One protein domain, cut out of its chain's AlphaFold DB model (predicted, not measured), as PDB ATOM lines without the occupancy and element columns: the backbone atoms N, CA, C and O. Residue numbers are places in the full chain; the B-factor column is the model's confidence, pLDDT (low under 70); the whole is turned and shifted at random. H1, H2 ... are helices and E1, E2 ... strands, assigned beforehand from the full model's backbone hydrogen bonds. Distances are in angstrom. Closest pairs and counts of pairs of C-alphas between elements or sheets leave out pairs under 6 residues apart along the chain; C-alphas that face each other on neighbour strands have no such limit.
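Overview. This is residues 22 to 236 of the 239 residues of an uncharacterized protein of Actinomadura craniellae (UniProt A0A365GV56). A wall of long antiparallel strands, E7 to E11, is twisted and wraps partway round a hollow, and the small, much flatter sheet E1 to E4 packs on the wall's outer side, so that the two sheets are partly face to face as a sandwich. At one end the wall folds over through E6 and E13 toward E11, and residues 222 to 226 run into the hollow. The 215 printed residues hold fourteen named strands and one short named helix, H1, which comes between E7 and E8; the class is mostly strand. The large sheet is branched and antiparallel in each neighbour pair, while the small one has the order E1, E2, E3, E4, all antiparallel. The whole is compact, with a radius of gyration of the C-alphas of 17.0 A and spans of 51 by 43 by 32 A.

Along the chain. E1, residues 22 to 25, begins at C-alpha 22, (144.551, 135.950, 132.887). E2 is residues 28 to 33, E3 residues 36 to 41 and E4 residues 44 to 49. E5 is residues 64 to 69 and E6 residues 78 to 80. E7, residues 83 to 100, is the longest strand by residues and bends by 85 degrees at residue 89; its first and last C-alphas are 40.7 A apart. H1 is residues 110 to 115. E8, residues 119 to 132, is 35.1 A long and bends by 72 degrees at residue 122. E9, residues 138 to 151, is 43.2 A long, E10, residues 157 to 168, 36.5 A, and E11, residues 174 to 186, 36.8 A. E12 is residues 194 to 199 and E13 residues 203 to 207. E14, residues 219 to 221, ends at C-alpha 221, (151.877, 147.540, 120.210).

Arrangement. In the large sheet E8, E9, E10, E11 and E12 form a meander, each strand the antiparallel neighbour of the one before. N 125 and O 145 are 2.7 A apart between E8 and E9, N 144 and O 164 2.7 A between E9 and E10, N 163 and O 180 2.8 A between E10 and E11, and N 198 and O 181 2.8 A between E11 and E12, each within hydrogen-bond range. E7 has three neighbours: E5, beside residues 91 to 96, and E6, beside residues 83 to 85, lie on one side of it, and E8 on the other side. Within hydrogen-bond range are N 64 and O 96 of E5 and E7, 2.8 A, N 78 and O 85 of E6 and E7, 2.8 A, and N 93 and O 126 of E7 and E8, 2.8 A. E13 is antiparallel to E6, with N 204 and O 79 2.8 A apart, and to E14, with N 207 and O 219 2.9 A apart. The closest C-alphas of E11 and E13 are those of Ile 178 and Cys 203, 5.3 A. The small sheet is a second meander, with N 23 and O 30 2.8 A apart, N 38 and O 31 2.8 A, and N 39 and O 46 2.8 A. In the sandwich, two sheets face to face, the strands of the one stand at 20 degrees to those of the other. The closest C-alphas of E4 and E9 are those of Gly 44 and Leu 142, 6.6 A. H1 is not on either sheet, and in it every O i to N i+4 pair is within hydrogen-bond range.

Size, cuts and confidence. The C-alphas of Ala 135 and Asp 154 are the two farthest apart, 53.0 A. The printed part has no cut. The links E4 to E5 and E13 to E14 are long. Residues 197 to 198 of E12 pair with residues 234 to 235, parallel. The mean pLDDT of the printed part is 87.5, and residues 207 to 226 are under 70.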
ATOM      1  N   VAL A  22     144.438 136.707 134.138       95.56
ATOM      2  CA  VAL A  22     144.551 135.950 132.887       95.56
ATOM      3  C   VAL A  22     145.088 134.550 133.156       95.56
ATOM      4  O   VAL A  22     146.107 134.368 133.819       95.56
ATOM      5  N   LYS A  23     144.420 133.547 132.587       96.38
ATOM      6  CA  LYS A  23     144.908 132.173 132.482       96.38
ATOM      7  C   LYS A  23     145.178 131.839 131.024       96.38
ATOM      8  O   LYS A  23     144.252 131.746 130.211       96.38
ATOM      9  N   GLU A  24     146.444 131.597 130.719       93.94
ATOM     10  CA  GLU A  24     146.898 131.260 129.378       93.94
ATOM     11  C   GLU A  24     147.065 129.749 129.169       93.94
ATOM     12  O   GLU A  24     147.483 129.004 130.054       93.94
ATOM     13  N   SER A  25     146.772 129.288 127.957       92.19
ATOM     14  CA  SER A  25     147.117 127.956 127.456       92.19
ATOM     15  C   SER A  25     147.348 128.022 125.942       92.19
ATOM     16  O   SER A  25     146.964 128.999 125.298       92.19
ATOM     17  N   LYS A  26     147.950 126.982 125.347       87.19
ATOM     18  CA  LYS A  26     148.421 126.997 123.944       87.19
ATOM     19  C   LYS A  26     147.380 127.475 122.917       87.19
ATOM     20  O   LYS A  26     147.768 128.095 121.934       87.19
ATOM     21  N   GLY A  27     146.093 127.196 123.131       93.38
ATOM     22  CA  GLY A  27     145.019 127.607 122.216       93.38
ATOM     23  C   GLY A  27     143.781 128.183 122.890       93.38
ATOM     24  O   GLY A  27     142.703 128.200 122.291       93.38
ATOM     25  N   ARG A  28     143.919 128.611 124.144       96.50
ATOM     26  CA  ARG A  28     142.833 129.220 124.904       96.50
ATOM     27  C   ARG A  28     143.386 130.216 125.909       96.50
ATOM     28  O   ARG A  28     144.292 129.877 126.667       96.50
ATOM     29  N   ILE A  29     142.752 131.375 125.971       97.62
ATOM     30  CA  ILE A  29     142.939 132.375 127.017       97.62
ATOM     31  C   ILE A  29     141.608 132.527 127.744       97.62
ATOM     32  O   ILE A  29     140.545 132.524 127.119       97.62
ATOM     33  N   ALA A  30     141.656 132.609 129.065       97.94
ATOM     34  CA  ALA A  30     140.522 133.027 129.874       97.94
ATOM     35  C   ALA A  30     140.951 134.226 130.712       97.94
ATOM     36  O   ALA A  30     142.006 134.170 131.339       97.94
ATOM     37  N   ALA A  31     140.143 135.275 130.720       97.12
ATOM     38  CA  ALA A  31     140.357 136.444 131.550       97.12
ATOM     39  C   ALA A  31     139.111 136.722 132.388       97.12
ATOM     40  O   ALA A  31     137.983 136.529 131.927       97.12
ATOM     41  N   VAL A  32     139.322 137.153 133.623       95.88
ATOM     42  CA  VAL A  32     138.270 137.641 134.514       95.88
ATOM     43  C   VAL A  32     138.740 138.970 135.074       95.88
ATOM     44  O   VAL A  32     139.883 139.070 135.516       95.88
ATOM     45  N   GLY A  33     137.868 139.966 135.050       93.50
ATOM     46  CA  GLY A  33     138.095 141.248 135.698       93.50
ATOM     47  C   GLY A  33     136.798 141.788 136.299       93.50
ATOM     48  O   GLY A  33     135.799 141.060 136.332       93.50
ATOM     49  N   PRO A  34     136.796 143.044 136.771       91.12
ATOM     50  CA  PRO A  34     135.634 143.639 137.427       91.12
ATOM     51  C   PRO A  34     134.415 143.660 136.492       91.12
ATOM     52  O   PRO A  34     134.412 144.364 135.481       91.12
ATOM     53  N   GLY A  35     133.419 142.825 136.801       92.50
ATOM     54  CA  GLY A  35     132.171 142.683 136.048       92.50
ATOM     55  C   GLY A  35     132.300 142.129 134.634       92.50
ATOM     56  O   GLY A  35     131.378 142.291 133.835       92.50
ATOM     57  N   PHE A  36     133.409 141.462 134.291       94.88
ATOM     58  CA  PHE A  36     133.491 140.748 133.018       94.88
ATOM     59  C   PHE A  36     134.231 139.416 133.079       94.88
ATOM     60  O   PHE A  36     135.142 139.176 133.877       94.88
ATOM     61  N   ARG A  37     133.863 138.549 132.139       97.06
ATOM     62  CA  ARG A  37     134.590 137.329 131.794       97.06
ATOM     63  C   ARG A  37     134.832 137.308 130.297       97.06
ATOM     64  O   ARG A  37     133.929 137.606 129.519       97.06
ATOM     65  N   LEU A  38     136.026 136.893 129.900       97.62
ATOM     66  CA  LEU A  38     136.397 136.689 128.508       97.62
ATOM     67  C   LEU A  38     137.004 135.301 128.320       97.62
ATOM     68  O   LEU A  38     137.814 134.826 129.120       97.62
ATOM     69  N   LYS A  39     136.643 134.653 127.216       98.44
ATOM     70  CA  LYS A  39     137.278 133.438 126.719       98.44
ATOM     71  C   LYS A  39     137.649 133.635 125.255       98.44
ATOM     72  O   LYS A  39     136.776 133.772 124.406       98.44
ATOM     73  N   LEU A  40     138.940 133.574 124.960       98.31
ATOM     74  CA  LEU A  40     139.474 133.583 123.603       98.31
ATOM     75  C   LEU A  40     139.931 132.168 123.239       98.31
ATOM     76  O   LEU A  40     140.656 131.511 123.991       98.31
ATOM     77  N   THR A  41     139.512 131.690 122.074       97.81
ATOM     78  CA  THR A  41     139.940 130.417 121.480       97.81
ATOM     79  C   THR A  41     140.219 130.617 119.996       97.81
ATOM     80  O   THR A  41     139.847 131.637 119.428       97.81
ATOM     81  N   ARG A  42     140.786 129.613 119.322       96.25
ATOM     82  CA  ARG A  42     140.930 129.626 117.852       96.25
ATOM     83  C   ARG A  42     139.609 129.767 117.073       96.25
ATOM     84  O   ARG A  42     139.640 130.023 115.879       96.25
ATOM     85  N   HIS A  43     138.463 129.535 117.719       96.00
ATOM     86  CA  HIS A  43     137.147 129.576 117.075       96.00
ATOM     87  C   HIS A  43     136.455 130.938 117.214       96.00
ATOM     88  O   HIS A  43     135.561 131.248 116.427       96.00
ATOM     89  N   GLY A  44     136.871 131.755 118.182       96.62
ATOM     90  CA  GLY A  44     136.258 133.048 118.456       96.62
ATOM     91  C   GLY A  44     136.536 133.556 119.865       96.62
ATOM     92  O   GLY A  44     137.243 132.915 120.657       96.62
ATOM     93  N   ILE A  45     135.933 134.705 120.152       97.69
ATOM     94  CA  ILE A  45     135.939 135.383 121.447       97.69
ATOM     95  C   ILE A  45     134.526 135.290 122.025       97.69
ATOM     96  O   ILE A  45     133.538 135.447 121.312       97.69
ATOM     97  N   THR A  46     134.426 134.967 123.308       97.50
ATOM     98  CA  THR A  46     133.169 134.993 124.056       97.50
ATOM     99  C   THR A  46     133.354 135.878 125.269       97.50
ATOM    100  O   THR A  46     134.247 135.623 126.082       97.50
ATOM    101  N   THR A  47     132.500 136.882 125.397       96.88
ATOM    102  CA  THR A  47     132.476 137.818 126.518       96.88
ATOM    103  C   THR A  47     131.158 137.727 127.271       96.88
ATOM    104  O   THR A  47     130.115 137.384 126.719       96.88
ATOM    105  N   SER A  48     131.225 137.991 128.569       95.62
ATOM    106  CA  SER A  48     130.075 138.184 129.444       95.62
ATOM    107  C   SER A  48     130.367 139.418 130.274       95.62
ATOM    108  O   SER A  48     131.404 139.457 130.935       95.62
ATOM    109  N   VAL A  49     129.469 140.394 130.233       94.31
ATOM    110  CA  VAL A  49     129.535 141.626 131.023       94.31
ATOM    111  C   VAL A  49     128.333 141.642 131.954       94.31
ATOM    112  O   VAL A  49     127.230 141.309 131.525       94.31
ATOM    113  N   VAL A  50     128.569 141.971 133.218       93.38
ATOM    114  CA  VAL A  50     127.530 142.236 134.215       93.38
ATOM    115  C   VAL A  50     127.577 143.735 134.474       93.38
ATOM    116  O   VAL A  50     128.531 144.221 135.075       93.38
ATOM    117  N   ASP A  51     126.609 144.480 133.948       90.75
ATOM    118  CA  ASP A  51     126.638 145.949 133.897       90.75
ATOM    119  C   ASP A  51     126.730 146.593 135.291       90.75
ATOM    120  O   ASP A  51     127.419 147.603 135.479       90.75
ATOM    121  N   GLU A  52     126.096 145.967 136.279       89.56
ATOM    122  CA  GLU A  52     126.096 146.386 137.680       89.56
ATOM    123  C   GLU A  52     127.461 146.193 138.352       89.56
ATOM    124  O   GLU A  52     127.763 146.873 139.325       89.56
ATOM    125  N   GLU A  53     128.300 145.301 137.824       89.75
ATOM    126  CA  GLU A  53     129.624 144.975 138.368       89.75
ATOM    127  C   GLU A  53     130.770 145.493 137.483       89.75
ATOM    128  O   GLU A  53     131.942 145.395 137.851       89.75
ATOM    129  N   PHE A  54     130.473 145.984 136.273       90.50
ATOM    130  CA  PHE A  54     131.490 146.328 135.285       90.50
ATOM    131  C   PHE A  54     132.206 147.617 135.673       90.50
ATOM    132  O   PHE A  54     131.709 148.719 135.437       90.50
ATOM    133  N   GLY A  55     133.395 147.484 136.248       86.12
ATOM    134  CA  GLY A  55     134.185 148.629 136.678       86.12
ATOM    135  C   GLY A  55     133.822 149.129 138.060       86.12
ATOM    136  O   GLY A  55     133.662 148.333 138.976       86.12
ATOM    137  N   ASP A  56     133.716 150.452 138.193       84.62
ATOM    138  CA  ASP A  56     133.293 151.114 139.426       84.62
ATOM    139  C   ASP A  56     131.973 151.876 139.194       84.62
ATOM    140  O   ASP A  56     131.991 153.036 138.761       84.62
ATOM    141  N   PRO A  57     130.812 151.234 139.426       78.19
ATOM    142  CA  PRO A  57     129.509 151.872 139.249       78.19
ATOM    143  C   PRO A  57     129.273 153.035 140.225       78.19
ATOM    144  O   PRO A  57     128.481 153.926 139.914       78.19
ATOM    145  N   GLY A  58     129.961 153.070 141.375       81.31
ATOM    146  CA  GLY A  58     129.784 154.105 142.401       81.31
ATOM    147  C   GLY A  58     130.244 155.493 141.951       81.31
ATOM    148  O   GLY A  58     129.851 156.500 142.532       81.31
ATOM    149  N   THR A  59     131.028 155.551 140.878       82.00
ATOM    150  CA  THR A  59     131.570 156.793 140.311       82.00
ATOM    151  C   THR A  59     130.557 157.565 139.468       82.00
ATOM    152  O   THR A  59     130.802 158.716 139.115       82.00
ATOM    153  N   GLY A  60     129.421 156.946 139.124       83.94
ATOM    154  CA  GLY A  60     128.385 157.543 138.277       83.94
ATOM    155  C   GLY A  60     128.739 157.616 136.788       83.94
ATOM    156  O   GLY A  60     127.915 158.058 135.992       83.94
ATOM    157  N   ASN A  61     129.929 157.161 136.383       89.12
ATOM    158  CA  ASN A  61     130.323 157.124 134.978       89.12
ATOM    159  C   ASN A  61     129.609 155.986 134.229       89.12
ATOM    160  O   ASN A  61     129.551 154.838 134.680       89.12
ATOM    161  N   GLU A  62     129.100 156.282 133.037       91.50
ATOM    162  CA  GLU A  62     128.422 155.292 132.200       91.50
ATOM    163  C   GLU A  62     129.395 154.276 131.582       91.50
ATOM    164  O   GLU A  62     130.589 154.536 131.402       91.50
ATOM    165  N   ILE A  63     128.866 153.100 131.225       93.19
ATOM    166  CA  ILE A  63     129.604 152.137 130.405       93.19
ATOM    167  C   ILE A  63     129.454 152.547 128.943       93.19
ATOM    168  O   ILE A  63     128.373 152.446 128.359       93.19
ATOM    169  N   VAL A  64     130.558 152.934 128.323       92.88
ATOM    170  CA  VAL A  64     130.614 153.237 126.897       92.88
ATOM    171  C   VAL A  64     130.808 151.942 126.121       92.88
ATOM    172  O   VAL A  64     131.707 151.156 126.418       92.88
ATOM    173  N   ARG A  65     129.984 151.723 125.092       95.06
ATOM    174  CA  ARG A  65     130.097 150.586 124.167       95.06
ATOM    175  C   ARG A  65     130.204 151.080 122.741       95.06
ATOM    176  O   ARG A  65     129.454 151.957 122.325       95.06
ATOM    177  N   GLN A  66     131.129 150.508 121.984       94.44
ATOM    178  CA  GLN A  66     131.334 150.859 120.586       94.44
ATOM    179  C   GLN A  66     131.668 149.631 119.749       94.44
ATOM    180  O   GLN A  66     132.368 148.723 120.196       94.44
ATOM    181  N   VAL A  67     131.200 149.647 118.503       95.50
ATOM    182  CA  VAL A  67     131.585 148.695 117.463       95.50
ATOM    183  C   VAL A  67     132.211 149.487 116.329       95.50
ATOM    184  O   VAL A  67     131.600 150.409 115.795       95.50
ATOM    185  N   ILE A  68     133.442 149.138 115.985       92.00
ATOM    186  CA  ILE A  68     134.203 149.787 114.927       92.00
ATOM    187  C   ILE A  68     134.330 148.805 113.769       92.00
ATOM    188  O   ILE A  68     134.913 147.733 113.935       92.00
ATOM    189  N   ASP A  69     133.808 149.187 112.604       92.69
ATOM    190  CA  ASP A  69     134.097 148.488 111.352       92.69
ATOM    191  C   ASP A  69     135.528 148.801 110.908       92.69
ATOM    192  O   ASP A  69     135.954 149.963 110.875       92.69
ATOM    193  N   LEU A  70     136.277 147.746 110.612       89.06
ATOM    194  CA  LEU A  70     137.669 147.807 110.193       89.06
ATOM    195  C   LEU A  70     137.814 147.868 108.668       89.06
ATOM    196  O   LEU A  70     138.918 148.102 108.181       89.06
ATOM    197  N   ALA A  71     136.737 147.663 107.907       86.88
ATOM    198  CA  ALA A  71     136.765 147.750 106.454       86.88
ATOM    199  C   ALA A  71     137.244 149.134 105.983       86.88
ATOM    200  O   ALA A  71     136.838 150.173 106.504       86.88
ATOM    201  N   GLY A  72     138.150 149.144 105.001       80.25
ATOM    202  CA  GLY A  72     138.689 150.376 104.413       80.25
ATOM    203  C   GLY A  72     139.617 151.185 105.326       80.25
ATOM    204  O   GLY A  72     140.107 152.233 104.913       80.25
ATOM    205  N   ARG A  73     139.892 150.717 106.550       84.25
ATOM    206  CA  ARG A  73     140.860 151.353 107.446       84.25
ATOM    207  C   ARG A  73     142.258 150.801 107.200       84.25
ATOM    208  O   ARG A  73     142.457 149.597 107.058       84.25
ATOM    209  N   THR A  74     143.241 151.690 107.225       80.12
ATOM    210  CA  THR A  74     144.651 151.307 107.157       80.12
ATOM    211  C   THR A  74     145.139 150.892 108.537       80.12
ATOM    212  O   THR A  74     145.115 151.687 109.477       80.12
ATOM    213  N   PHE A  75     145.627 149.657 108.652       80.25
ATOM    214  CA  PHE A  75     146.288 149.162 109.856       80.25
ATOM    215  C   PHE A  75     147.738 148.814 109.568       80.25
ATOM    216  O   PHE A  75     148.089 148.368 108.476       80.25
ATOM    217  N   ARG A  76     148.577 148.972 110.589       83.00
ATOM    218  CA  ARG A  76     149.957 148.505 110.530       83.00
ATOM    219  C   ARG A  76     149.987 146.966 110.534       83.00
ATOM    220  O   ARG A  76     149.269 146.373 111.345       83.00
ATOM    221  N   PRO A  77     150.826 146.319 109.708       85.19
ATOM    222  CA  PRO A  77     150.937 144.864 109.698       85.19
ATOM    223  C   PRO A  77     151.527 144.299 110.994       85.19
ATOM    224  O   PRO A  77     152.438 144.888 111.581       85.19
ATOM    225  N   PHE A  78     151.046 143.137 111.418       84.75
ATOM    226  CA  PHE A  78     151.630 142.362 112.510       84.75
ATOM    227  C   PHE A  78     152.832 141.584 111.988       84.75
ATOM    228  O   PHE A  78     152.671 140.793 111.064       84.75
ATOM    229  N   VAL A  79     154.011 141.758 112.581       88.50
ATOM    230  CA  VAL A  79     155.179 140.946 112.222       88.50
ATOM    231  C   VAL A  79     155.239 139.767 113.178       88.50
ATOM    232  O   VAL A  79     155.356 139.952 114.386       88.50
ATOM    233  N   CYS A  80     155.133 138.548 112.663       90.81
ATOM    234  CA  CYS A  80     155.166 137.346 113.481       90.81
ATOM    235  C   CYS A  80     156.208 136.352 112.981       90.81
ATOM    236  O   CYS A  80     156.696 136.432 111.856       90.81
ATOM    237  N   LYS A  81     156.519 135.360 113.818       91.38
ATOM    238  CA  LYS A  81     157.494 134.312 113.506       91.38
ATOM    239  C   LYS A  81     157.200 133.594 112.184       91.38
ATOM    240  O   LYS A  81     158.146 133.216 111.502       91.38
ATOM    241  N   ASN A  82     155.927 133.374 111.840       92.06
ATOM    242  CA  ASN A  82     155.545 132.657 110.617       92.06
ATOM    243  C   ASN A  82     155.030 133.570 109.489       92.06
ATOM    244  O   ASN A  82     154.389 133.060 108.563       92.06
ATOM    245  N   GLY A  83     155.284 134.879 109.564       91.75
ATOM    246  CA  GLY A  83     154.987 135.831 108.493       91.75
ATOM    247  C   GLY A  83     154.471 137.177 108.990       91.75
ATOM    248  O   GLY A  83     154.166 137.366 110.171       91.75
ATOM    249  N   THR A  84     154.352 138.108 108.050       92.75
ATOM    250  CA  THR A  84     153.733 139.416 108.272       92.75
ATOM    251  C   THR A  84     152.258 139.378 107.880       92.75
ATOM    252  O   THR A  84     151.925 138.942 106.781       92.75
ATOM    253  N   TYR A  85     151.367 139.860 108.748       91.94
ATOM    254  CA  TYR A  85     149.918 139.830 108.533       91.94
ATOM    255  C   TYR A  85     149.321 141.233 108.441       91.94
ATOM    256  O   TYR A  85     149.454 142.034 109.365       91.94
ATOM    257  N   THR A  86     148.578 141.511 107.374       91.25
ATOM    258  CA  THR A  86     147.900 142.800 107.159       91.25
ATOM    259  C   THR A  86     146.392 142.640 107.280       91.25
ATOM    260  O   THR A  86     145.813 141.787 106.612       91.25
ATOM    261  N   ILE A  87     145.745 143.465 108.107       90.44
ATOM    262  CA  ILE A  87     144.284 143.449 108.303       90.44
ATOM    263  C   ILE A  87     143.573 143.833 107.006       90.44
ATOM    264  O   ILE A  87     143.966 144.783 106.331       90.44
ATOM    265  N   ARG A  88     142.510 143.099 106.670       90.31
ATOM    266  CA  ARG A  88     141.646 143.374 105.513       90.31
ATOM    267  C   ARG A  88     140.306 143.956 105.923       90.31
ATOM    268  O   ARG A  88     139.896 144.994 105.414       90.31
ATOM    269  N   SER A  89     139.619 143.272 106.823       93.19
ATOM    270  CA  SER A  89     138.288 143.640 107.297       93.19
ATOM    271  C   SER A  89     138.002 142.937 108.614       93.19
ATOM    272  O   SER A  89     138.692 141.985 108.979       93.19
ATOM    273  N   GLY A  90     136.978 143.387 109.325       93.56
ATOM    274  CA  GLY A  90     136.587 142.808 110.598       93.56
ATOM    275  C   GLY A  90     135.885 143.822 111.475       93.56
ATOM    276  O   GLY A  90     135.498 144.896 111.021       93.56
ATOM    277  N   THR A  91     135.773 143.489 112.752       94.75
ATOM    278  CA  THR A  91     135.184 144.370 113.754       94.75
ATOM    279  C   THR A  91     136.081 144.476 114.973       94.75
ATOM    280  O   THR A  91     136.727 143.506 115.375       94.75
ATOM    281  N   PHE A  92     136.091 145.661 115.574       94.00
ATOM    282  CA  PHE A  92     136.609 145.868 116.914       94.00
ATOM    283  C   PHE A  92     135.470 146.336 117.817       94.00
ATOM    284  O   PHE A  92     134.990 147.466 117.701       94.00
ATOM    285  N   LYS A  93     134.999 145.440 118.682       95.56
ATOM    286  CA  LYS A  93     134.005 145.748 119.711       95.56
ATOM    287  C   LYS A  93     134.744 146.147 120.971       95.56
ATOM    288  O   LYS A  93     135.726 145.506 121.331       95.56
ATOM    289  N   ARG A  94     134.287 147.189 121.648       93.62
ATOM    290  CA  ARG A  94     134.879 147.611 122.914       93.62
ATOM    291  C   ARG A  94     133.829 148.117 123.885       93.62
ATOM    292  O   ARG A  94     132.889 148.799 123.479       93.62
ATOM    293  N   ALA A  95     134.028 147.796 125.153       94.31
ATOM    294  CA  ALA A  95     133.267 148.296 126.283       94.31
ATOM    295  C   ALA A  95     134.237 148.839 127.333       94.31
ATOM    296  O   ALA A  95     135.246 148.197 127.623       94.31
ATOM    297  N   TRP A  96     133.959 150.013 127.891       92.69
ATOM    298  CA  TRP A  96     134.754 150.548 128.989       92.69
ATOM    299  C   TRP A  96     133.959 151.492 129.880       92.69
ATOM    300  O   TRP A  96     132.957 152.068 129.460       92.69
ATOM    301  N   ARG A  97     134.433 151.666 131.109       90.94
ATOM    302  CA  ARG A  97     133.935 152.653 132.069       90.94
ATOM    303  C   ARG A  97     135.129 153.386 132.669       90.94
ATOM    304  O   ARG A  97     136.158 152.768 132.949       90.94
ATOM    305  N   PHE A  98     135.005 154.698 132.847       88.81
ATOM    306  CA  PHE A  98     135.975 155.440 133.649       88.81
ATOM    307  C   PHE A  98     135.635 155.264 135.132       88.81
ATOM    308  O   PHE A  98     134.484 155.450 135.502       88.81
ATOM    309  N   SER A  99     136.598 154.904 135.982       84.81
ATOM    310  CA  SER A  99     136.403 154.993 137.441       84.81
ATOM    311  C   SER A  99     136.613 156.424 137.905       84.81
ATOM    312  O   SER A  99     135.774 157.018 138.563       84.81
ATOM    313  N   LEU A 100     137.733 157.023 137.523       85.25
ATOM    314  CA  LEU A 100     138.088 158.374 137.931       85.25
ATOM    315  C   LEU A 100     138.410 159.193 136.693       85.25
ATOM    316  O   LEU A 100     139.118 158.718 135.814       85.25
ATOM    317  N   LEU A 101     137.965 160.447 136.649       86.06
ATOM    318  CA  LEU A 101     138.392 161.417 135.629       86.06
ATOM    319  C   LEU A 101     139.697 162.125 136.024       86.06
ATOM    320  O   LEU A 101     140.007 163.223 135.571       86.06
ATOM    321  N   GLU A 102     140.455 161.483 136.908       87.12
ATOM    322  CA  GLU A 102     141.767 161.932 137.319       87.12
ATOM    323  C   GLU A 102     142.807 161.619 136.252       87.12
ATOM    324  O   GLU A 102     142.774 160.613 135.537       87.12
ATOM    325  N   ARG A 103     143.809 162.484 136.213       88.12
ATOM    326  CA  ARG A 103     144.922 162.342 135.302       88.12
ATOM    327  C   ARG A 103     145.849 161.197 135.733       88.12
ATOM    328  O   ARG A 103     146.243 161.114 136.898       88.12
ATOM    329  N   ARG A 104     146.254 160.337 134.785       90.56
ATOM    330  CA  ARG A 104     147.324 159.339 135.014       90.56
ATOM    331  C   ARG A 104     148.647 160.048 135.332       90.56
ATOM    332  O   ARG A 104     148.903 161.116 134.775       90.56
ATOM    333  N   PRO A 105     149.484 159.487 136.216       90.75
ATOM    334  CA  PRO A 105     150.782 160.077 136.515       90.75
ATOM    335  C   PRO A 105     151.738 159.980 135.318       90.75
ATOM    336  O   PRO A 105     151.492 159.244 134.365       90.75
ATOM    337  N   ALA A 106     152.874 160.675 135.391       86.44
ATOM    338  CA  ALA A 106     153.982 160.430 134.470       86.44
ATOM    339  C   ALA A 106     154.369 158.929 134.457       86.44
ATOM    340  O   ALA A 106     154.249 158.261 135.491       86.44
ATOM    341  N   PRO A 107     154.825 158.372 133.318       85.00
ATOM    342  CA  PRO A 107     155.179 159.026 132.058       85.00
ATOM    343  C   PRO A 107     154.044 159.015 131.014       85.00
ATOM    344  O   PRO A 107     154.322 159.084 129.819       85.00
ATOM    345  N   TYR A 108     152.770 158.914 131.423       85.69
ATOM    346  CA  TYR A 108     151.660 159.062 130.477       85.69
ATOM    347  C   TYR A 108     151.691 160.471 129.848       85.69
ATOM    348  O   TYR A 108     151.726 161.461 130.586       85.69
ATOM    349  N   PRO A 109     151.722 160.582 128.509       82.94
ATOM    350  CA  PRO A 109     151.916 161.869 127.854       82.94
ATOM    351  C   PRO A 109     150.615 162.668 127.707       82.94
ATOM    352  O   PRO A 109     149.524 162.101 127.652       82.94
ATOM    353  N   GLU A 110     150.736 163.995 127.579       82.75
ATOM    354  CA  GLU A 110     149.618 164.948 127.425       82.75
ATOM    355  C   GLU A 110     148.601 164.518 126.367       82.75
ATOM    356  O   GLU A 110     147.396 164.469 126.613       82.75
ATOM    357  N   GLN A 111     149.089 164.154 125.184       80.19
ATOM    358  CA  GLN A 111     148.246 163.801 124.054       80.19
ATOM    359  C   GLN A 111     147.406 162.548 124.365       80.19
ATOM    360  O   GLN A 111     146.247 162.471 123.960       80.19
ATOM    361  N   PHE A 112     147.931 161.599 125.153       82.62
ATOM    362  CA  PHE A 112     147.164 160.427 125.584       82.62
ATOM    363  C   PHE A 112     146.004 160.813 126.513       82.62
ATOM    364  O   PHE A 112     144.913 160.254 126.398       82.62
ATOM    365  N   HIS A 113     146.194 161.807 127.383       83.56
ATOM    366  CA  HIS A 113     145.124 162.310 128.249       83.56
ATOM    367  C   HIS A 113     143.990 162.978 127.473       83.56
ATOM    368  O   HIS A 113     142.840 162.876 127.890       83.56
ATOM    369  N   ALA A 114     144.280 163.603 126.330       81.50
ATOM    370  CA  ALA A 114     143.238 164.163 125.472       81.50
ATOM    371  C   ALA A 114     142.316 163.073 124.888       81.50
ATOM    372  O   ALA A 114     141.118 163.298 124.732       81.50
ATOM    373  N   GLY A 115     142.855 161.883 124.588       76.69
ATOM    374  CA  GLY A 115     142.075 160.739 124.097       76.69
ATOM    375  C   GLY A 115     141.413 159.906 125.202       76.69
ATOM    376  O   GLY A 115     140.342 159.340 124.985       76.69
ATOM    377  N   PHE A 116     142.036 159.834 126.381       81.00
ATOM    378  CA  PHE A 116     141.580 159.055 127.536       81.00
ATOM    379  C   PHE A 116     141.709 159.890 128.822       81.00
ATOM    380  O   PHE A 116     142.708 159.759 129.540       81.00
ATOM    381  N   PRO A 117     140.715 160.734 129.151       82.44
ATOM    382  CA  PRO A 117     140.844 161.740 130.210       82.44
ATOM    383  C   PRO A 117     140.891 161.171 131.635       82.44
ATOM    384  O   PRO A 117     141.303 161.880 132.546       82.44
ATOM    385  N   GLY A 118     140.511 159.907 131.835       86.88
ATOM    386  CA  GLY A 118     140.428 159.274 133.153       86.88
ATOM    387  C   GLY A 118     140.939 157.838 133.184       86.88
ATOM    388  O   GLY A 118     141.331 157.296 132.151       86.88
ATOM    389  N   PHE A 119     140.902 157.212 134.358       89.06
ATOM    390  CA  PHE A 119     141.285 155.818 134.594       89.06
ATOM    391  C   PHE A 119     140.215 154.871 134.087       89.06
ATOM    392  O   PHE A 119     139.042 155.015 134.427       89.06
ATOM    393  N   VAL A 120     140.616 153.890 133.293       84.62
ATOM    394  CA  VAL A 120     139.697 152.924 132.709       84.62
ATOM    395  C   VAL A 120     139.638 151.665 133.569       84.62
ATOM    396  O   VAL A 120     140.633 150.968 133.768       84.62
ATOM    397  N   THR A 121     138.438 151.346 134.048       84.69
ATOM    398  CA  THR A 121     138.151 150.161 134.858       84.69
ATOM    399  C   THR A 121     136.823 149.556 134.437       84.69
ATOM    400  O   THR A 121     135.784 150.110 134.779       84.69
ATOM    401  N   PRO A 122     136.826 148.398 133.775       88.75
ATOM    402  CA  PRO A 122     137.875 147.901 132.891       88.75
ATOM    403  C   PRO A 122     137.683 148.413 131.454       88.75
ATOM    404  O   PRO A 122     136.633 148.940 131.090       88.75
ATOM    405  N   PHE A 123     138.707 148.229 130.624       92.69
ATOM    406  CA  PHE A 123     138.608 148.243 129.168       92.69
ATOM    407  C   PHE A 123     138.495 146.794 128.694       92.69
ATOM    408  O   PHE A 123     139.332 145.963 129.053       92.69
ATOM    409  N   LEU A 124     137.475 146.493 127.897       94.94
ATOM    410  CA  LEU A 124     137.224 145.182 127.307       94.94
ATOM    411  C   LEU A 124     137.074 145.330 125.795       94.94
ATOM    412  O   LEU A 124     136.049 145.810 125.317       94.94
ATOM    413  N   GLY A 125     138.089 144.915 125.050       94.75
ATOM    414  CA  GLY A 125     138.151 144.941 123.598       94.75
ATOM    415  C   GLY A 125     138.156 143.542 122.981       94.75
ATOM    416  O   GLY A 125     138.878 142.646 123.418       94.75
ATOM    417  N   GLU A 126     137.383 143.378 121.913       95.75
ATOM    418  CA  GLU A 126     137.269 142.165 121.110       95.75
ATOM    419  C   GLU A 126     137.519 142.505 119.642       95.75
ATOM    420  O   GLU A 126     136.741 143.215 119.002       95.75
ATOM    421  N   PHE A 127     138.610 141.987 119.100       94.12
ATOM    422  CA  PHE A 127     138.988 142.134 117.706       94.12
ATOM    423  C   PHE A 127     138.751 140.819 116.974       94.12
ATOM    424  O   PHE A 127     139.334 139.794 117.332       94.12
ATOM    425  N   ASP A 128     137.930 140.849 115.933       95.56
ATOM    426  CA  ASP A 128     137.668 139.701 115.072       95.56
ATOM    427  C   ASP A 128     137.753 140.145 113.621       95.56
ATOM    428  O   ASP A 128     136.923 140.925 113.145       95.56
ATOM    429  N   ALA A 129     138.803 139.703 112.941       94.38
ATOM    430  CA  ALA A 129     139.151 140.210 111.630       94.38
ATOM    431  C   ALA A 129     139.763 139.140 110.734       94.38
ATOM    432  O   ALA A 129     140.172 138.061 111.167       94.38
ATOM    433  N   THR A 130     139.862 139.479 109.458       95.06
ATOM    434  CA  THR A 130     140.656 138.751 108.480       95.06
ATOM    435  C   THR A 130     141.960 139.491 108.223       95.06
ATOM    436  O   THR A 130     142.015 140.724 108.207       95.06
ATOM    437  N   VAL A 131     143.023 138.723 108.022       93.75
ATOM    438  CA  VAL A 131     144.340 139.220 107.629       93.75
ATOM    439  C   VAL A 131     144.804 138.505 106.370       93.75
ATOM    440  O   VAL A 131     144.368 137.388 106.094       93.75
ATOM    441  N   THR A 132     145.702 139.128 105.618       94.75
ATOM    442  CA  THR A 132     146.473 138.447 104.574       94.75
ATOM    443  C   THR A 132     147.932 138.354 104.956       94.75
ATOM    444  O   THR A 132     148.474 139.343 105.455       94.75
ATOM    445  N   ASP A 133     148.549 137.206 104.698       94.31
ATOM    446  CA  ASP A 133     150.000 137.058 104.779       94.31
ATOM    447  C   ASP A 133     150.708 137.508 103.487       94.31
ATOM    448  O   ASP A 133     150.076 137.950 102.521       94.31
ATOM    449  N   GLU A 134     152.037 137.411 103.480       92.75
ATOM    450  CA  GLU A 134     152.908 137.778 102.354       92.75
ATOM    451  C   GLU A 134     152.669 136.916 101.103       92.75
ATOM    452  O   GLU A 134     152.898 137.377  99.987       92.75
ATOM    453  N   ALA A 135     152.164 135.690 101.271       92.56
ATOM    454  CA  ALA A 135     151.791 134.799 100.174       92.56
ATOM    455  C   ALA A 135     150.373 135.081  99.635       92.56
ATOM    456  O   ALA A 135     149.918 134.420  98.700       92.56
ATOM    457  N   GLY A 136     149.659 136.049 100.218       92.69
ATOM    458  CA  GLY A 136     148.278 136.371  99.873       92.69
ATOM    459  C   GLY A 136     147.252 135.402 100.466       92.69
ATOM    460  O   GLY A 136     146.071 135.474 100.108       92.69
ATOM    461  N   GLU A 137     147.645 134.509 101.379       94.75
ATOM    462  CA  GLU A 137     146.699 133.653 102.088       94.75
ATOM    463  C   GLU A 137     145.833 134.513 103.011       94.75
ATOM    464  O   GLU A 137     146.333 135.328 103.778       94.75
ATOM    465  N   THR A 138     144.514 134.315 102.961       95.50
ATOM    466  CA  THR A 138     143.586 134.917 103.927       95.50
ATOM    467  C   THR A 138     143.472 134.038 105.167       95.50
ATOM    468  O   THR A 138     143.041 132.885 105.060       95.50
ATOM    469  N   LEU A 139     143.798 134.608 106.325       96.50
ATOM    470  CA  LEU A 139     143.689 134.007 107.654       96.50
ATOM    471  C   LEU A 139     142.719 134.817 108.523       96.50
ATOM    472  O   LEU A 139     142.359 135.949 108.191       96.50
ATOM    473  N   ARG A 140     142.312 134.259 109.664       96.50
ATOM    474  CA  ARG A 140     141.546 134.983 110.689       96.50
ATOM    475  C   ARG A 140     142.476 135.428 111.809       96.50
ATOM    476  O   ARG A 140     143.356 134.672 112.209       96.50
ATOM    477  N   VAL A 141     142.263 136.619 112.349       95.00
ATOM    478  CA  VAL A 141     142.920 137.090 113.568       95.00
ATOM    479  C   VAL A 141     141.869 137.409 114.624       95.00
ATOM    480  O   VAL A 141     140.864 138.062 114.349       95.00
ATOM    481  N   LEU A 142     142.105 136.915 115.833       96.00
ATOM    482  CA  LEU A 142     141.268 137.130 117.007       96.00
ATOM    483  C   LEU A 142     142.131 137.772 118.085       96.00
ATOM    484  O   LEU A 142     143.167 137.193 118.411       96.00
ATOM    485  N   ILE A 143     141.740 138.921 118.635       95.00
ATOM    486  CA  ILE A 143     142.500 139.616 119.687       95.00
ATOM    487  C   ILE A 143     141.561 140.022 120.825       95.00
ATOM    488  O   ILE A 143     140.522 140.630 120.607       95.00
ATOM    489  N   SER A 144     141.942 139.667 122.045       95.06
ATOM    490  CA  SER A 144     141.423 140.228 123.285       95.06
ATOM    491  C   SER A 144     142.340 141.368 123.702       95.06
ATOM    492  O   SER A 144     143.533 141.134 123.902       95.06
ATOM    493  N   ASP A 145     141.777 142.551 123.889       93.31
ATOM    494  CA  ASP A 145     142.487 143.729 124.382       93.31
ATOM    495  C   ASP A 145     141.871 144.177 125.699       93.31
ATOM    496  O   ASP A 145     140.682 144.479 125.748       93.31
ATOM    497  N   LEU A 146     142.646 144.150 126.775       94.25
ATOM    498  CA  LEU A 146     142.140 144.419 128.108       94.25
ATOM    499  C   LEU A 146     143.011 145.467 128.790       94.25
ATOM    500  O   LEU A 146     144.233 145.447 128.656       94.25
ATOM    501  N   ALA A 147     142.387 146.319 129.599       92.38
ATOM    502  CA  ALA A 147     143.097 147.198 130.519       92.38
ATOM    503  C   ALA A 147     142.312 147.388 131.818       92.38
ATOM    504  O   ALA A 147     141.079 147.384 131.828       92.38
ATOM    505  N   TYR A 148     143.030 147.552 132.919       92.44
ATOM    506  CA  TYR A 148     142.469 147.918 134.210       92.44
ATOM    507  C   TYR A 148     143.432 148.846 134.937       92.44
ATOM    508  O   TYR A 148     144.620 148.547 135.047       92.44
ATOM    509  N   GLU A 149     142.911 149.959 135.440       92.12
ATOM    510  CA  GLU A 149     143.697 151.027 136.048       92.12
ATOM    511  C   GLU A 149     143.109 151.435 137.391       92.12
ATOM    512  O   GLU A 149     141.926 151.710 137.484       92.12
ATOM    513  N   ALA A 150     143.906 151.529 138.446       91.00
ATOM    514  CA  ALA A 150     143.366 151.858 139.762       91.00
ATOM    515  C   ALA A 150     144.339 152.670 140.605       91.00
ATOM    516  O   ALA A 150     145.562 152.592 140.435       91.00
ATOM    517  N   ARG A 151     143.786 153.391 141.585       89.62
ATOM    518  CA  ARG A 151     144.565 153.883 142.719       89.62
ATOM    519  C   ARG A 151     145.044 152.702 143.558       89.62
ATOM    520  O   ARG A 151     144.337 151.710 143.740       89.62
ATOM    521  N   THR A 152     146.267 152.794 144.057       89.19
ATOM    522  CA  THR A 152     146.764 151.877 145.086       89.19
ATOM    523  C   THR A 152     146.411 152.431 146.467       89.19
ATOM    524  O   THR A 152     146.182 153.629 146.617       89.19
ATOM    525  N   GLY A 153     146.344 151.570 147.489       86.81
ATOM    526  CA  GLY A 153     145.914 151.977 148.838       86.81
ATOM    527  C   GLY A 153     146.807 153.031 149.512       86.81
ATOM    528  O   GLY A 153     146.378 153.691 150.447       86.81
ATOM    529  N   ASP A 154     148.029 153.216 149.016       88.75
ATOM    530  CA  ASP A 154     148.993 154.244 149.425       88.75
ATOM    531  C   ASP A 154     148.883 155.547 148.602       88.75
ATOM    532  O   ASP A 154     149.773 156.392 148.663       88.75
ATOM    533  N   GLY A 155     147.819 155.721 147.807       88.00
ATOM    534  CA  GLY A 155     147.592 156.905 146.966       88.00
ATOM    535  C   GLY A 155     148.342 156.893 145.629       88.00
ATOM    536  O   GLY A 155     148.294 157.868 144.873       88.00
ATOM    537  N   GLY A 156     149.037 155.801 145.314       92.81
ATOM    538  CA  GLY A 156     149.695 155.598 144.028       92.81
ATOM    539  C   GLY A 156     148.745 155.214 142.892       92.81
ATOM    540  O   GLY A 156     147.534 155.439 142.948       92.81
ATOM    541  N   PHE A 157     149.311 154.661 141.825       93.69
ATOM    542  CA  PHE A 157     148.591 154.262 140.616       93.69
ATOM    543  C   PHE A 157     149.140 152.940 140.092       93.69
ATOM    544  O   PHE A 157     150.346 152.689 140.148       93.69
ATOM    545  N   ARG A 158     148.267 152.100 139.541       93.38
ATOM    546  CA  ARG A 158     148.655 150.890 138.817       93.38
ATOM    547  C   ARG A 158     147.825 150.703 137.560       93.38
ATOM    548  O   ARG A 158     146.666 151.106 137.522       93.38
ATOM    549  N   SER A 159     148.420 150.046 136.572       92.56
ATOM    550  CA  SER A 159     147.745 149.612 135.352       92.56
ATOM    551  C   SER A 159     148.202 148.208 134.962       92.56
ATOM    552  O   SER A 159     149.401 147.906 134.994       92.56
ATOM    553  N   THR A 160     147.234 147.373 134.594       92.88
ATOM    554  CA  THR A 160     147.429 146.035 134.033       92.88
ATOM    555  C   THR A 160     146.767 146.004 132.658       92.88
ATOM    556  O   THR A 160     145.551 146.161 132.563       92.88
ATOM    557  N   ALA A 161     147.549 145.787 131.596       92.81
ATOM    558  CA  ALA A 161     147.073 145.831 130.209       92.81
ATOM    559  C   ALA A 161     147.442 144.553 129.423       92.81
ATOM    560  O   ALA A 161     148.462 144.529 128.723       92.81
ATOM    561  N   PRO A 162     146.692 143.444 129.584       93.56
ATOM    562  CA  PRO A 162     146.946 142.217 128.843       93.56
ATOM    563  C   PRO A 162     146.311 142.225 127.446       93.56
ATOM    564  O   PRO A 162     145.093 142.339 127.307       93.56
ATOM    565  N   ILE A 163     147.117 141.952 126.420       93.62
ATOM    566  CA  ILE A 163     146.677 141.779 125.029       93.62
ATOM    567  C   ILE A 163     147.025 140.366 124.567       93.62
ATOM    568  O   ILE A 163     148.181 139.946 124.602       93.62
ATOM    569  N   HIS A 164     146.024 139.622 124.105       94.69
ATOM    570  CA  HIS A 164     146.206 138.248 123.641       94.69
ATOM    571  C   HIS A 164     145.527 138.028 122.310       94.69
ATOM    572  O   HIS A 164     144.462 138.575 122.063       94.69
ATOM    573  N   GLY A 165     146.069 137.146 121.483       95.00
ATOM    574  CA  GLY A 165     145.465 136.885 120.189       95.00
ATOM    575  C   GLY A 165     145.966 135.636 119.495       95.00
ATOM    576  O   GLY A 165     147.001 135.067 119.849       95.00
ATOM    577  N   PHE A 166     145.207 135.216 118.492       96.38
ATOM    578  CA  PHE A 166     145.504 134.075 117.640       96.38
ATOM    579  C   PHE A 166     145.372 134.467 116.177       96.38
ATOM    580  O   PHE A 166     144.331 134.982 115.772       96.38
ATOM    581  N   VAL A 167     146.396 134.150 115.387       96.06
ATOM    582  CA  VAL A 167     146.283 134.067 113.928       96.06
ATOM    583  C   VAL A 167     145.939 132.624 113.585       96.06
ATOM    584  O   VAL A 167     146.665 131.699 113.958       96.06
ATOM    585  N   VAL A 168     144.803 132.422 112.927       97.38
ATOM    586  CA  VAL A 168     144.189 131.118 112.677       97.38
ATOM    587  C   VAL A 168     144.103 130.873 111.176       97.38
ATOM    588  O   VAL A 168     143.519 131.671 110.442       97.38
ATOM    589  N   ASP A 169     144.681 129.761 110.728       95.25
ATOM    590  CA  ASP A 169     144.671 129.354 109.324       95.25
ATOM    591  C   ASP A 169     143.298 128.832 108.865       95.25
ATOM    592  O   ASP A 169     142.372 128.613 109.655       95.25
ATOM    593  N   ARG A 170     143.174 128.575 107.561       92.88
ATOM    594  CA  ARG A 170     141.946 128.044 106.945       92.88
ATOM    595  C   ARG A 170     141.544 126.657 107.462       92.88
ATOM    596  O   ARG A 170     140.395 126.257 107.306       92.88
ATOM    597  N   ARG A 171     142.469 125.914 108.080       94.06
ATOM    598  CA  ARG A 171     142.229 124.601 108.705       94.06
ATOM    599  C   ARG A 171     141.848 124.728 110.186       94.06
ATOM    600  O   ARG A 171     141.703 123.709 110.865       94.06
ATOM    601  N   GLY A 172     141.711 125.945 110.712       94.25
ATOM    602  CA  GLY A 172     141.392 126.198 112.114       94.25
ATOM    603  C   GLY A 172     142.559 125.920 113.067       94.25
ATOM    604  O   GLY A 172     142.336 125.586 114.238       94.25
ATOM    605  N   ARG A 173     143.807 125.991 112.598       96.12
ATOM    606  CA  ARG A 173     145.015 125.838 113.422       96.12
ATOM    607  C   ARG A 173     145.590 127.207 113.754       96.12
ATOM    608  O   ARG A 173     145.576 128.117 112.937       96.12
ATOM    609  N   ILE A 174     146.108 127.338 114.971       96.94
ATOM    610  CA  ILE A 174     146.799 128.556 115.401       96.94
ATOM    611  C   ILE A 174     148.189 128.549 114.769       96.94
ATOM    612  O   ILE A 174     148.988 127.660 115.076       96.94
ATOM    613  N   ARG A 175     148.452 129.525 113.901       95.56
ATOM    614  CA  ARG A 175     149.739 129.743 113.231       95.56
ATOM    615  C   ARG A 175     150.652 130.608 114.091       95.56
ATOM    616  O   ARG A 175     151.781 130.219 114.366       95.56
ATOM    617  N   ASP A 176     150.120 131.712 114.607       95.25
ATOM    618  CA  ASP A 176     150.838 132.632 115.485       95.25
ATOM    619  C   ASP A 176     149.997 133.080 116.680       95.25
ATOM    620  O   ASP A 176     148.765 132.971 116.691       95.25
ATOM    621  N   ARG A 177     150.688 133.567 117.713       94.06
ATOM    622  CA  ARG A 177     150.098 134.024 118.968       94.06
ATOM    623  C   ARG A 177     150.551 135.436 119.299       94.06
ATOM    624  O   ARG A 177     151.727 135.762 119.199       94.06
ATOM    625  N   ILE A 178     149.620 136.222 119.809       92.25
ATOM    626  CA  ILE A 178     149.876 137.496 120.471       92.25
ATOM    627  C   ILE A 178     149.737 137.242 121.970       92.25
ATOM    628  O   ILE A 178     148.793 136.566 122.389       92.25
ATOM    629  N   SER A 179     150.689 137.728 122.762       92.94
ATOM    630  CA  SER A 179     150.663 137.596 124.218       92.94
ATOM    631  C   SER A 179     151.548 138.662 124.849       92.94
ATOM    632  O   SER A 179     152.748 138.446 125.018       92.94
ATOM    633  N   LEU A 180     150.944 139.792 125.192       91.50
ATOM    634  CA  LEU A 180     151.599 140.925 125.829       91.50
ATOM    635  C   LEU A 180     150.942 141.225 127.173       91.50
ATOM    636  O   LEU A 180     149.716 141.193 127.283       91.50
ATOM    637  N   PHE A 181     151.747 141.574 128.172       92.06
ATOM    638  CA  PHE A 181     151.269 142.100 129.447       92.06
ATOM    639  C   PHE A 181     151.956 143.418 129.767       92.06
ATOM    640  O   PHE A 181     153.162 143.450 130.004       92.06
ATOM    641  N   GLY A 182     151.186 144.499 129.810       91.06
ATOM    642  CA  GLY A 182     151.633 145.763 130.381       91.06
ATOM    643  C   GLY A 182     151.462 145.759 131.885       91.06
ATOM    644  O   GLY A 182     150.352 145.555 132.373       91.06
ATOM    645  N   HIS A 183     152.543 146.028 132.609       92.62
ATOM    646  CA  HIS A 183     152.495 146.304 134.040       92.62
ATOM    647  C   HIS A 183     153.033 147.696 134.319       92.62
ATOM    648  O   HIS A 183     154.157 148.003 133.927       92.62
ATOM    649  N   PHE A 184     152.237 148.522 134.990       93.56
ATOM    650  CA  PHE A 184     152.636 149.831 135.487       93.56
ATOM    651  C   PHE A 184     152.293 149.936 136.966       93.56
ATOM    652  O   PHE A 184     151.187 149.574 137.375       93.56
ATOM    653  N   ARG A 185     153.202 150.491 137.762       94.81
ATOM    654  CA  ARG A 185     152.937 150.887 139.144       94.81
ATOM    655  C   ARG A 185     153.761 152.107 139.520       94.81
ATOM    656  O   ARG A 185     154.951 152.151 139.229       94.81
ATOM    657  N   SER A 186     153.165 153.044 140.238       95.44
ATOM    658  CA  SER A 186     153.858 154.170 140.863       95.44
ATOM    659  C   SER A 186     153.287 154.459 142.246       95.44
ATOM    660  O   SER A 186     152.150 154.092 142.541       95.44
ATOM    661  N   GLY A 187     154.049 155.173 143.068       94.06
ATOM    662  CA  GLY A 187     153.540 155.853 144.254       94.06
ATOM    663  C   GLY A 187     152.729 157.111 143.904       94.06
ATOM    664  O   GLY A 187     152.434 157.361 142.722       94.06
ATOM    665  N   PRO A 188     152.358 157.909 144.922       91.56
ATOM    666  CA  PRO A 188     151.627 159.159 144.745       91.56
ATOM    667  C   PRO A 188     152.286 160.077 143.716       91.56
ATOM    668  O   PRO A 188     153.510 160.182 143.650       91.56
ATOM    669  N   ALA A 189     151.458 160.712 142.885       87.12
ATOM    670  CA  ALA A 189     151.884 161.616 141.812       87.12
ATOM    671  C   ALA A 189     152.914 161.038 140.809       87.12
ATOM    672  O   ALA A 189     153.548 161.796 140.081       87.12
ATOM    673  N   GLY A 190     153.082 159.711 140.735       88.81
ATOM    674  CA  GLY A 190     154.045 159.074 139.827       88.81
ATOM    675  C   GLY A 190     155.407 158.758 140.444       88.81
ATOM    676  O   GLY A 190     156.305 158.317 139.728       88.81
ATOM    677  N   ALA A 191     155.579 158.947 141.755       92.50
ATOM    678  CA  ALA A 191     156.840 158.661 142.431       92.50
ATOM    679  C   ALA A 191     157.293 157.208 142.204       92.50
ATOM    680  O   ALA A 191     156.502 156.275 142.346       92.50
ATOM    681  N   ASN A 192     158.577 157.015 141.886       93.25
ATOM    682  CA  ASN A 192     159.197 155.697 141.699       93.25
ATOM    683  C   ASN A 192     158.427 154.791 140.718       93.25
ATOM    684  O   ASN A 192     158.211 153.610 140.994       93.25
ATOM    685  N   ALA A 193     157.968 155.355 139.595       91.19
ATOM    686  CA  ALA A 193     157.254 154.603 138.572       91.19
ATOM    687  C   ALA A 193     158.084 153.409 138.069       91.19
ATOM    688  O   ALA A 193     159.240 153.539 137.675       91.19
ATOM    689  N   THR A 194     157.454 152.241 138.051       92.25
ATOM    690  CA  THR A 194     157.986 150.995 137.504       92.25
ATOM    691  C   THR A 194     157.038 150.512 136.424       92.25
ATOM    692  O   THR A 194     155.823 150.450 136.629       92.25
ATOM    693  N   TYR A 195     157.581 150.185 135.257       89.38
ATOM    694  CA  TYR A 195     156.782 149.700 134.146       89.38
ATOM    695  C   TYR A 195     157.574 148.764 133.250       89.38
ATOM    696  O   TYR A 195     158.786 148.909 133.095       89.38
ATOM    697  N   ARG A 196     156.885 147.779 132.683       88.06
ATOM    698  CA  ARG A 196     157.458 146.812 131.745       88.06
ATOM    699  C   ARG A 196     156.376 146.167 130.899       88.06
ATOM    700  O   ARG A 196     155.227 146.064 131.330       88.06
ATOM    701  N   ILE A 197     156.783 145.678 129.739       88.56
ATOM    702  CA  ILE A 197     155.964 144.835 128.878       88.56
ATOM    703  C   ILE A 197     156.540 143.426 128.926       88.56
ATOM    704  O   ILE A 197     157.710 143.226 128.606       88.56
ATOM    705  N   GLU A 198     155.734 142.451 129.328       90.56
ATOM    706  CA  GLU A 198     156.087 141.040 129.189       90.56
ATOM    707  C   GLU A 198     155.575 140.533 127.847       90.56
ATOM    708  O   GLU A 198     154.367 140.506 127.615       90.56
ATOM    709  N   ASP A 199     156.490 140.123 126.978       88.81
ATOM    710  CA  ASP A 199     156.176 139.588 125.660       88.81
ATOM    711  C   ASP A 199     156.443 138.085 125.616       88.81
ATOM    712  O   ASP A 199     157.567 137.615 125.801       88.81
ATOM    713  N   ARG A 200     155.377 137.317 125.396       90.50
ATOM    714  CA  ARG A 200     155.388 135.848 125.331       90.50
ATOM    715  C   ARG A 200     154.865 135.337 123.986       90.50
ATOM    716  O   ARG A 200     154.669 134.124 123.816       90.50
ATOM    717  N   GLY A 201     154.565 136.254 123.067       90.62
ATOM    718  CA  GLY A 201     153.953 135.978 121.779       90.62
ATOM    719  C   GLY A 201     154.940 135.419 120.759       90.62
ATOM    720  O   GLY A 201     156.117 135.203 121.025       90.62
ATOM    721  N   THR A 202     154.420 135.150 119.568       91.81
ATOM    722  CA  THR A 202     155.216 134.996 118.346       91.81
ATOM    723  C   THR A 202     155.039 136.181 117.402       91.81
ATOM    724  O   THR A 202     155.697 136.217 116.369       91.81
ATOM    725  N   CYS A 203     154.140 137.110 117.735       88.38
ATOM    726  CA  CYS A 203     153.851 138.335 117.007       88.38
ATOM    727  C   CYS A 203     154.347 139.543 117.792       88.38
ATOM    728  O   CYS A 203     153.986 139.698 118.957       88.38
ATOM    729  N   HIS A 204     155.096 140.411 117.121       78.94
ATOM    730  CA  HIS A 204     155.709 141.601 117.685       78.94
ATOM    731  C   HIS A 204     155.487 142.777 116.738       78.94
ATOM    732  O   HIS A 204     155.676 142.674 115.526       78.94
ATOM    733  N   GLN A 205     155.092 143.923 117.278       74.56
ATOM    734  CA  GLN A 205     155.016 145.154 116.508       74.56
ATOM    735  C   GLN A 205     155.504 146.305 117.382       74.56
ATOM    736  O   GLN A 205     155.046 146.499 118.502       74.56
ATOM    737  N   THR A 206     156.449 147.079 116.862       71.25
ATOM    738  CA  THR A 206     156.857 148.353 117.458       71.25
ATOM    739  C   THR A 206     156.356 149.475 116.573       71.25
ATOM    740  O   THR A 206     156.554 149.421 115.358       71.25
ATOM    741  N   ALA A 207     155.729 150.485 117.160       68.81
ATOM    742  CA  ALA A 207     155.254 151.649 116.431       68.81
ATOM    743  C   ALA A 207     155.609 152.931 117.175       68.81
ATOM    744  O   ALA A 207     155.563 152.974 118.404       68.81
ATOM    745  N   ASP A 208     155.894 153.980 116.411       65.81
ATOM    746  CA  ASP A 208     155.698 155.336 116.899       65.81
ATOM    747  C   ASP A 208     154.196 155.636 116.832       65.81
ATOM    748  O   ASP A 208     153.540 155.391 115.812       65.81
ATOM    749  N   LEU A 209     153.634 156.096 117.942       63.47
ATOM    750  CA  LEU A 209     152.224 156.447 118.031       63.47
ATOM    751  C   LEU A 209     151.988 157.959 118.061       63.47
ATOM    752  O   LEU A 209     150.834 158.372 118.145       63.47
ATOM    753  N   GLY A 210     153.042 158.778 118.014       60.91
ATOM    754  CA  GLY A 210     152.927 160.237 118.048       60.91
ATOM    755  C   GLY A 210     152.379 160.788 119.367       60.91
ATOM    756  O   GLY A 210     151.992 161.951 119.431       60.91
ATOM    757  N   TRP A 211     152.329 159.963 120.419       63.03
ATOM    758  CA  TRP A 211     151.922 160.383 121.761       63.03
ATOM    759  C   TRP A 211     153.101 160.927 122.579       63.03
ATOM    760  O   TRP A 211     152.875 161.479 123.641       63.03
ATOM    761  N   GLY A 212     154.348 160.752 122.135       55.28
ATOM    762  CA  GLY A 212     155.545 161.004 122.939       55.28
ATOM    763  C   GLY A 212     156.126 162.423 122.885       55.28
ATOM    764  O   GLY A 212     155.777 163.247 122.041       55.28
ATOM    765  N   VAL A 213     157.074 162.671 123.793       51.91
ATOM    766  CA  VAL A 213     158.054 163.772 123.726       51.91
ATOM    767  C   VAL A 213     159.063 163.427 122.610       51.91
ATOM    768  O   VAL A 213     159.350 162.240 122.442       51.91
ATOM    769  N   PRO A 214     159.617 164.386 121.838       47.66
ATOM    770  CA  PRO A 214     160.595 164.075 120.787       47.66
ATOM    771  C   PRO A 214     161.715 163.127 121.267       47.66
ATOM    772  O   PRO A 214     162.367 163.418 122.270       47.66
ATOM    773  N   GLY A 215     161.933 161.998 120.573       47.56
ATOM    774  CA  GLY A 215     162.961 160.996 120.900       47.56
ATOM    775  C   GLY A 215     162.469 159.742 121.643       47.56
ATOM    776  O   GLY A 215     163.279 158.878 121.987       47.56
ATOM    777  N   THR A 216     161.164 159.596 121.900       51.78
ATOM    778  CA  THR A 216     160.571 158.372 122.476       51.78
ATOM    779  C   THR A 216     159.968 157.462 121.401       51.78
ATOM    780  O   THR A 216     158.808 157.068 121.479       51.78
ATOM    781  N   ASP A 217     160.750 157.127 120.378       49.34
ATOM    782  CA  ASP A 217     160.192 156.828 119.051       49.34
ATOM    783  C   ASP A 217     159.531 155.448 118.864       49.34
ATOM    784  O   ASP A 217     159.131 155.139 117.743       49.34
ATOM    785  N   ARG A 218     159.414 154.565 119.874       58.28
ATOM    786  CA  ARG A 218     158.878 153.200 119.654       58.28
ATOM    787  C   ARG A 218     158.259 152.562 120.895       58.28
ATOM    788  O   ARG A 218     158.967 152.061 121.768       58.28
ATOM    789  N   VAL A 219     156.938 152.418 120.886       61.06
ATOM    790  CA  VAL A 219     156.203 151.576 121.838       61.06
ATOM    791  C   VAL A 219     155.913 150.199 121.251       61.06
ATOM    792  O   VAL A 219     155.692 150.064 120.045       61.06
ATOM    793  N   VAL A 220     155.891 149.164 122.095       62.69
ATOM    794  CA  VAL A 220     155.369 147.858 121.674       62.69
ATOM    795  C   VAL A 220     153.852 147.930 121.642       62.69
ATOM    796  O   VAL A 220     153.191 148.264 122.626       62.69
ATOM    797  N   VAL A 221     153.307 147.594 120.484       64.69
ATOM    798  CA  VAL A 221     151.877 147.540 120.210       64.69
ATOM    799  C   VAL A 221     151.539 146.178 119.647       64.69
ATOM    800  O   VAL A 221     152.393 145.475 119.109       64.69
ATOM    801  N   THR A 222     150.280 145.779 119.743       59.06
ATOM    802  CA  THR A 222     149.785 144.705 118.894       59.06
ATOM    803  C   THR A 222     148.323 144.942 118.571       59.06
ATOM    804  O   THR A 222     147.455 144.816 119.426       59.06
ATOM    805  N   GLY A 223     148.049 145.238 117.302       55.84
ATOM    806  CA  GLY A 223     146.689 145.435 116.802       55.84
ATOM    807  C   GLY A 223     146.257 146.896 116.847       55.84
ATOM    808  O   GLY A 223     147.106 147.783 116.735       55.84
ATOM    809  N   PRO A 224     144.944 147.179 116.936       52.12
ATOM    810  CA  PRO A 224     144.442 148.554 116.914       52.12
ATOM    811  C   PRO A 224     144.781 149.346 118.187       52.12
ATOM    812  O   PRO A 224     144.516 150.545 118.233       52.12
ATOM    813  N   LEU A 225     145.335 148.698 119.212       65.38
ATOM    814  CA  LEU A 225     145.562 149.260 120.536       65.38
ATOM    815  C   LEU A 225     146.954 148.908 121.082       65.38
ATOM    816  O   LEU A 225     147.732 148.153 120.489       65.38
ATOM    817  N   LEU A 226     147.287 149.579 122.182       68.31
ATOM    818  CA  LEU A 226     148.621 149.717 122.752       68.31
ATOM    819  C   LEU A 226     148.652 149.178 124.181       68.31
ATOM    820  O   LEU A 226     147.706 149.370 124.934       68.31
ATOM    821  N   VAL A 227     149.770 148.553 124.554       71.00
ATOM    822  CA  VAL A 227     150.008 148.118 125.936       71.00
ATOM    823  C   VAL A 227     150.337 149.323 126.821       71.00
ATOM    824  O   VAL A 227     149.782 149.464 127.904       71.00
ATOM    825  N   PHE A 228     151.201 150.220 126.328       78.25
ATOM    826  CA  PHE A 228     151.486 151.525 126.926       78.25
ATOM    827  C   PHE A 228     151.646 152.610 125.859       78.25
ATOM    828  O   PHE A 228     152.093 152.309 124.749       78.25
ATOM    829  N   PRO A 229     151.312 153.878 126.176       79.00
ATOM    830  CA  PRO A 229     151.448 154.994 125.238       79.00
ATOM    831  C   PRO A 229     152.838 155.648 125.266       79.00
ATOM    832  O   PRO A 229     153.012 156.732 124.723       79.00
ATOM    833  N   PHE A 230     153.822 155.010 125.902       76.88
ATOM    834  CA  PHE A 230     155.206 155.475 126.047       76.88
ATOM    835  C   PHE A 230     156.184 154.294 126.009       76.88
ATOM    836  O   PHE A 230     155.791 153.138 126.192       76.88
ATOM    837  N   ASN A 231     157.467 154.582 125.766       75.94
ATOM    838  CA  ASN A 231     158.511 153.562 125.680       75.94
ATOM    839  C   ASN A 231     158.637 152.805 127.005       75.94
ATOM    840  O   ASN A 231     158.880 153.400 128.055       75.94
ATOM    841  N   ALA A 232     158.519 151.482 126.937       78.75
ATOM    842  CA  ALA A 232     158.624 150.597 128.085       78.75
ATOM    843  C   ALA A 232     159.645 149.488 127.806       78.75
ATOM    844  O   ALA A 232     159.721 149.005 126.673       78.75
ATOM    845  N   PRO A 233     160.420 149.057 128.818       80.81
ATOM    846  CA  PRO A 233     161.302 147.916 128.658       80.81
ATOM    847  C   PRO A 233     160.472 146.669 128.357       80.81
ATOM    848  O   PRO A 233     159.466 146.394 129.018       80.81
ATOM    849  N   VAL A 234     160.916 145.918 127.354       82.62
ATOM    850  CA  VAL A 234     160.293 144.667 126.934       82.62
ATOM    851  C   VAL A 234     161.110 143.528 127.504       82.62
ATOM    852  O   VAL A 234     162.319 143.452 127.280       82.62
ATOM    853  N   ILE A 235     160.452 142.640 128.235       85.88
ATOM    854  CA  ILE A 235     161.060 141.417 128.735       85.88
ATOM    855  C   ILE A 235     160.392 140.220 128.075       85.88
ATOM    856  O   ILE A 235     159.169 140.139 128.000       85.88
ATOM    857  N   THR A 236     161.201 139.273 127.613       83.69
ATOM    858  CA  THR A 236     160.728 137.962 127.168       83.69
ATOM    859  C   THR A 236     161.008 136.974 128.293       83.69
ATOM    860  O   THR A 236     162.177 136.648 128.521       83.69
TER     861      THR A 236